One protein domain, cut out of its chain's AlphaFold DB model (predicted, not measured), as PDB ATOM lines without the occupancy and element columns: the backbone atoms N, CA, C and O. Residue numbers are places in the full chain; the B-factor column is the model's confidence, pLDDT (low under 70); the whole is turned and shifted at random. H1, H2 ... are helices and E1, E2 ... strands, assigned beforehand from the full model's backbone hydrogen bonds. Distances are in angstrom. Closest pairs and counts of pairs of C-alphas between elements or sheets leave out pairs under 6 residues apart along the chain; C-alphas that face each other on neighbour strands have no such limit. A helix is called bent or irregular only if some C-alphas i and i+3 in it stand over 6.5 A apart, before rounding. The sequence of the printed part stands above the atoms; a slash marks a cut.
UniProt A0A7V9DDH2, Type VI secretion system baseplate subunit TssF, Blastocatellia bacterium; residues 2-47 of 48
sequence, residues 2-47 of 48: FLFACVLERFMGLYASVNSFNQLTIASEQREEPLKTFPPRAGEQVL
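What this domain is: This is residues 2 to 47 of the 48 residues of the protein "Type VI secretion system baseplate subunit TssF" of Blastocatellia bacterium (UniProt A0A7V9DDH2). The domain is a long, narrow strand hairpin, E1 and E2, with the single helix H1 at one side, mainly alongside the stretch that leads into the hairpin. From H1 the backbone goes out to a turn near Val 18, folds back into E1, turns again at residues 29 to 30, and returns through E2 to a small final turn near residues 41 to 46. The printed part has 46 residues, with one named helix and two named strands in the order H1, E1, E2; the two strands make one antiparallel sheet, E1 - E2. The class is mixed, helices and strands, with 12 residues in the helix and 11 in the strands. The whole is only just compact, close to loose, with a radius of gyration of the C-alphas of 11.3 A, and its outline is elongated, with spans of 36 by 19 by 13 A.

Where its parts are: H1 takes residues 2 to 13 and is 16.6 A long from first to last C-alpha; its C-alpha 2 is at (-47.743, -17.662, 34.565). E1 takes residues 25 to 28, 10.1 A from first to last C-alpha, and begins with C-alpha 25 at (-43.375, -16.380, 24.346). E2 takes residues 31 to 37, is 14.1 A long, and ends with C-alpha 37 at (-47.202, -18.061, 23.214).

How they stand to each other: H1 is not bent, and every O i to N i+4 pair inside it is within hydrogen-bond range. Between H1 and E1 one pair of C-alphas is within 8 A, those of Ala 5 and Ile 26, 7.6 A apart, and their centres are 12.6 A apart. E1 and E2 form a hairpin, antiparallel, with 153 degrees between their N-to-C directions. The C-alphas of Thr 25 and Thr 37 face each other at 4.3 A. N 26 and O 36 are within hydrogen-bond range at 2.8 A, and so are N 35 and O 26 at 2.8 A. H1 and E2 are apart. Beyond the named strands, residues 41 to 42 pair with residues 45 to 46, antiparallel.

The domain as a whole: The two C-alphas farthest apart are those of Val 18 and Gln 30, 36.0 A. The C-alphas of Phe 2 and Leu 47, the first and last printed residues, are 20.8 A apart. The link from H1 to E1 is long, with 11 residues, and the link from E1 to E2 is tight, with 2. The printed part has no cut. The mean pLDDT of the printed part is 95.4, and no printed residue is under 70 in this model.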
ATOM      1  N   PHE A   2     -46.737 -18.085  35.552       89.38
ATOM      2  CA  PHE A   2     -47.743 -17.662  34.565       89.38
ATOM      3  C   PHE A   2     -48.279 -16.240  34.808       89.38
ATOM      4  O   PHE A   2     -48.300 -15.430  33.891       89.38
ATOM      5  N   LEU A   3     -48.639 -15.904  36.054       95.19
ATOM      6  CA  LEU A   3     -49.185 -14.581  36.394       95.19
ATOM      7  C   LEU A   3     -48.205 -13.440  36.098       95.19
ATOM      8  O   LEU A   3     -48.604 -12.408  35.572       95.19
ATOM      9  N   PHE A   4     -46.917 -13.645  36.380       96.50
ATOM     10  CA  PHE A   4     -45.887 -12.666  36.041       96.50
ATOM     11  C   PHE A   4     -45.776 -12.463  34.525       96.50
ATOM     12  O   PHE A   4     -45.709 -11.329  34.064       96.50
ATOM     13  N   ALA A   5     -45.854 -13.539  33.737       96.56
ATOM     14  CA  ALA A   5     -45.881 -13.436  32.282       96.56
ATOM     15  C   ALA A   5     -47.133 -12.704  31.764       96.56
ATOM     16  O   ALA A   5     -47.022 -11.924  30.828       96.56
ATOM     17  N   CYS A   6     -48.301 -12.881  32.394       96.06
ATOM     18  CA  CYS A   6     -49.496 -12.094  32.067       96.06
ATOM     19  C   CYS A   6     -49.299 -10.595  32.329       96.06
ATOM     20  O   CYS A   6     -49.773  -9.773  31.551       96.06
ATOM     21  N   VAL A   7     -48.599 -10.227  33.407       97.25
ATOM     22  CA  VAL A   7     -48.258  -8.822  33.676       97.25
ATOM     23  C   VAL A   7     -47.277  -8.301  32.626       97.25
ATOM     24  O   VAL A   7     -47.504  -7.226  32.079       97.25
ATOM     25  N   LEU A   8     -46.230  -9.068  32.302       97.38
ATOM     26  CA  LEU A   8     -45.241  -8.685  31.292       97.38
ATOM     27  C   LEU A   8     -45.850  -8.520  29.899       97.38
ATOM     28  O   LEU A   8     -45.530  -7.548  29.226       97.38
ATOM     29  N   GLU A   9     -46.733  -9.424  29.473       97.12
ATOM     30  CA  GLU A   9     -47.374  -9.356  28.154       97.12
ATOM     31  C   GLU A   9     -48.156  -8.051  27.969       97.12
ATOM     32  O   GLU A   9     -48.000  -7.373  26.953       97.12
ATOM     33  N   ARG A  10     -48.926  -7.644  28.984       96.25
ATOM     34  CA  ARG A  10     -49.680  -6.384  28.964       96.25
ATOM     35  C   ARG A  10     -48.769  -5.173  29.101       96.25
ATOM     36  O   ARG A  10     -48.899  -4.225  28.335       96.25
ATOM     37  N   PHE A  11     -47.829  -5.225  30.047       97.44
ATOM     38  CA  PHE A  11     -46.865  -4.154  30.287       97.44
ATOM     39  C   PHE A  11     -46.076  -3.836  29.018       97.44
ATOM     40  O   PHE A  11     -46.039  -2.688  28.602       97.44
ATOM     41  N   MET A  12     -45.507  -4.850  28.361       97.00
ATOM     42  CA  MET A  12     -44.769  -4.674  27.112       97.00
ATOM     43  C   MET A  12     -45.679  -4.197  25.980       97.00
ATOM     44  O   MET A  12     -45.244  -3.377  25.176       97.00
ATOM     45  N   GLY A  13     -46.927  -4.667  25.909       96.25
ATOM     46  CA  GLY A  13     -47.900  -4.217  24.909       96.25
ATOM     47  C   GLY A  13     -48.107  -2.704  24.888       96.25
ATOM     48  O   GLY A  13     -48.161  -2.116  23.810       96.25
ATOM     49  N   LEU A  14     -48.128  -2.061  26.061       96.38
ATOM     50  CA  LEU A  14     -48.281  -0.607  26.201       96.38
ATOM     51  C   LEU A  14     -47.127   0.212  25.599       96.38
ATOM     52  O   LEU A  14     -47.302   1.402  25.352       96.38
ATOM     53  N   TYR A  15     -45.975  -0.411  25.337       96.88
ATOM     54  CA  TYR A  15     -44.815   0.226  24.701       96.88
ATOM     55  C   TYR A  15     -44.703  -0.070  23.199       96.88
ATOM     56  O   TYR A  15     -43.696   0.277  22.580       96.88
ATOM     57  N   ALA A  16     -45.700  -0.716  22.589       94.94
ATOM     58  CA  ALA A  16     -45.718  -0.908  21.144       94.94
ATOM     59  C   ALA A  16     -45.840   0.446  20.415       94.94
ATOM     60  O   ALA A  16     -46.663   1.290  20.771       94.94
ATOM     61  N   SER A  17     -45.020   0.654  19.381       94.00
ATOM     62  CA  SER A  17     -45.152   1.816  18.493       94.00
ATOM     63  C   SER A  17     -46.354   1.660  17.548       94.00
ATOM     64  O   SER A  17     -46.857   0.554  17.366       94.00
ATOM     65  N   VAL A  18     -46.795   2.751  16.907       89.88
ATOM     66  CA  VAL A  18     -48.032   2.803  16.093       89.88
ATOM     67  C   VAL A  18     -48.129   1.699  15.028       89.88
ATOM     68  O   VAL A  18     -49.217   1.191  14.785       89.88
ATOM     69  N   ASN A  19     -47.009   1.300  14.419       93.00
ATOM     70  CA  ASN A  19     -46.963   0.276  13.363       93.00
ATOM     71  C   ASN A  19     -46.204  -0.980  13.810       93.00
ATOM     72  O   ASN A  19     -45.498  -1.616  13.027       93.00
ATOM     73  N   SER A  20     -46.268  -1.308  15.095       94.81
ATOM     74  CA  SER A  20     -45.581  -2.465  15.658       94.81
ATOM     75  C   SER A  20     -46.476  -3.186  16.651       94.81
ATOM     76  O   SER A  20     -47.416  -2.622  17.203       94.81
ATOM     77  N   PHE A  21     -46.154  -4.448  16.894       96.88
ATOM     78  CA  PHE A  21     -46.785  -5.248  17.928       96.88
ATOM     79  C   PHE A  21     -45.718  -5.982  18.725       96.88
ATOM     80  O   PHE A  21     -44.636  -6.276  18.218       96.88
ATOM     81  N   ASN A  22     -46.062  -6.315  19.961       97.44
ATOM     82  CA  ASN A  22     -45.255  -7.145  20.835       97.44
ATOM     83  C   ASN A  22     -45.947  -8.500  20.999       97.44
ATOM     84  O   ASN A  22     -47.168  -8.572  21.133       97.44
ATOM     85  N   GLN A  23     -45.171  -9.581  20.989       97.38
ATOM     86  CA  GLN A  23     -45.665 -10.929  21.250       97.38
ATOM     87  C   GLN A  23     -44.756 -11.605  22.274       97.38
ATOM     88  O   GLN A  23     -43.545 -11.690  22.074       97.38
ATOM     89  N   LEU A  24     -45.338 -12.068  23.383       97.50
ATOM     90  CA  LEU A  24     -44.592 -12.735  24.446       97.50
ATOM     91  C   LEU A  24     -44.661 -14.258  24.282       97.50
ATOM     92  O   LEU A  24     -45.751 -14.831  24.217       97.50
ATOM     93  N   THR A  25     -43.501 -14.915  24.317       97.12
ATOM     94  CA  THR A  25     -43.375 -16.380  24.346       97.12
ATOM     95  C   THR A  25     -42.626 -16.804  25.603       97.12
ATOM     96  O   THR A  25     -41.526 -16.326  25.871       97.12
ATOM     97  N   ILE A  26     -43.217 -17.711  26.383       95.94
ATOM     98  CA  ILE A  26     -42.580 -18.327  27.547       95.94
ATOM     99  C   ILE A  26     -41.894 -19.615  27.090       95.94
ATOM    100  O   ILE A  26     -42.570 -20.565  26.699       95.94
ATOM    101  N   ALA A  27     -40.570 -19.666  27.202       94.81
ATOM    102  CA  ALA A  27     -39.771 -20.871  27.001       94.81
ATOM    103  C   ALA A  27     -39.200 -21.373  28.339       94.81
ATOM    104  O   ALA A  27     -39.091 -20.612  29.303       94.81
ATOM    105  N   SER A  28     -38.861 -22.658  28.408       92.44
ATOM    106  CA  SER A  28     -38.177 -23.274  29.549       92.44
ATOM    107  C   SER A  28     -37.090 -24.191  29.022       92.44
ATOM    108  O   SER A  28     -37.363 -24.978  28.131       92.44
ATOM    109  N   GLU A  29     -35.901 -24.171  29.613       94.75
ATOM    110  CA  GLU A  29     -34.812 -25.091  29.241       94.75
ATOM    111  C   GLU A  29     -35.165 -26.569  29.490       94.75
ATOM    112  O   GLU A  29     -34.505 -27.470  28.989       94.75
ATOM    113  N   GLN A  30     -36.230 -26.834  30.254       94.06
ATOM    114  CA  GLN A  30     -36.711 -28.183  30.550       94.06
ATOM    115  C   GLN A  30     -37.500 -28.820  29.393       94.06
ATOM    116  O   GLN A  30     -37.816 -30.007  29.468       94.06
ATOM    117  N   ARG A  31     -37.900 -28.048  28.371       93.00
ATOM    118  CA  ARG A  31     -38.704 -28.518  27.229       93.00
ATOM    119  C   ARG A  31     -38.281 -27.783  25.958       93.00
ATOM    120  O   ARG A  31     -38.077 -26.579  25.997       93.00
ATOM    121  N   GLU A  32     -38.224 -28.475  24.824       92.50
ATOM    122  CA  GLU A  32     -37.955 -27.812  23.536       92.50
ATOM    123  C   GLU A  32     -39.109 -26.903  23.093       92.50
ATOM    124  O   GLU A  32     -38.887 -25.852  22.495       92.50
ATOM    125  N   GLU A  33     -40.350 -27.278  23.411       95.94
ATOM    126  CA  GLU A  33     -41.521 -26.495  23.030       95.94
ATOM    127  C   GLU A  33     -41.795 -25.334  24.000       95.94
ATOM    128  O   GLU A  33     -41.653 -25.485  25.224       95.94
ATOM    129  N   PRO A  34     -42.262 -24.179  23.488       95.44
ATOM    130  CA  PRO A  34     -42.665 -23.071  24.335       95.44
ATOM    131  C   PRO A  34     -43.829 -23.480  25.242       95.44
ATOM    132  O   PRO A  34     -44.816 -24.069  24.811       95.44
ATOM    133  N   LEU A  35     -43.745 -23.097  26.517       94.31
ATOM    134  CA  LEU A  35     -44.808 -23.332  27.495       94.31
ATOM    135  C   LEU A  35     -46.095 -22.592  27.120       94.31
ATOM    136  O   LEU A  35     -47.192 -23.074  27.396       94.31
ATOM    137  N   LYS A  36     -45.958 -21.389  26.547       94.69
ATOM    138  CA  LYS A  36     -47.072 -20.586  26.041       94.69
ATOM    139  C   LYS A  36     -46.577 -19.468  25.137       94.69
ATOM    140  O   LYS A  36     -45.695 -18.710  25.531       94.69
ATOM    141  N   THR A  37     -47.269 -19.281  24.023       96.75
ATOM    142  CA  THR A  37     -47.202 -18.061  23.214       96.75
ATOM    143  C   THR A  37     -48.481 -17.259  23.435       96.75
ATOM    144  O   THR A  37     -49.586 -17.796  23.335       96.75
ATOM    145  N   PHE A  38     -48.347 -15.992  23.815       96.75
ATOM    146  CA  PHE A  38     -49.471 -15.063  23.923       96.75
ATOM    147  C   PHE A  38     -49.850 -14.524  22.537       96.75
ATOM    148  O   PHE A  38     -49.022 -14.553  21.620       96.75
ATOM    149  N   PRO A  39     -51.092 -14.053  22.343       96.94
ATOM    150  CA  PRO A  39     -51.447 -13.420  21.085       96.94
ATOM    151  C   PRO A  39     -50.654 -12.109  20.899       96.94
ATOM    152  O   PRO A  39     -50.268 -11.481  21.890       96.94
ATOM    153  N   PRO A  40     -50.378 -11.700  19.652       97.38
ATOM    154  CA  PRO A  40     -49.706 -10.436  19.372       97.38
ATOM    155  C   PRO A  40     -50.552  -9.244  19.846       97.38
ATOM    156  O   PRO A  40     -51.779  -9.254  19.742       97.38
ATOM    157  N   ARG A  41     -49.892  -8.203  20.363       96.38
ATOM    158  CA  ARG A  41     -50.539  -7.039  20.977       96.38
ATOM    159  C   ARG A  41     -49.941  -5.720  20.492       96.38
ATOM    160  O   ARG A  41     -48.725  -5.549  20.514       96.38
ATOM    161  N   ALA A  42     -50.802  -4.769  20.145       96.81
ATOM    162  CA  ALA A  42     -50.453  -3.373  19.883       96.81
ATOM    163  C   ALA A  42     -51.161  -2.476  20.914       96.81
ATOM    164  O   ALA A  42     -52.368  -2.245  20.833       96.81
ATOM    165  N   GLY A  43     -50.439  -2.010  21.937       93.75
ATOM    166  CA  GLY A  43     -51.050  -1.283  23.053       93.75
ATOM    167  C   GLY A  43     -51.960  -2.191  23.886       93.75
ATOM    168  O   GLY A  43     -51.559  -3.268  24.311       93.75
ATOM    169  N   GLU A  44     -53.212  -1.787  24.100       94.38
ATOM    170  CA  GLU A  44     -54.234  -2.620  24.760       94.38
ATOM    171  C   GLU A  44     -54.973  -3.557  23.779       94.38
ATOM    172  O   GLU A  44     -55.732  -4.429  24.208       94.38
ATOM    173  N   GLN A  45     -54.735  -3.435  22.468       94.81
ATOM    174  CA  GLN A  45     -55.418  -4.231  21.451       94.81
ATOM    175  C   GLN A  45     -54.682  -5.545  21.173       94.81
ATOM    176  O   GLN A  45     -53.490  -5.555  20.870       94.81
ATOM    177  N   VAL A  46     -55.419  -6.655  21.217       95.88
ATOM    178  CA  VAL A  46     -54.960  -7.955  20.710       95.88
ATOM    179  C   VAL A  46     -55.188  -8.008  19.199       95.88
ATOM    180  O   VAL A  46     -56.266  -7.640  18.729       95.88
ATOM    181  N   LEU A  47     -54.181  -8.447  18.447       92.06
ATOM    182  CA  LEU A  47     -54.248  -8.611  16.996       92.06
ATOM    183  C   LEU A  47     -54.679 -10.050  16.651       92.06
ATOM    184  O   LEU A  47     -54.250 -10.995  17.320       92.06
TER     185      LEU A  47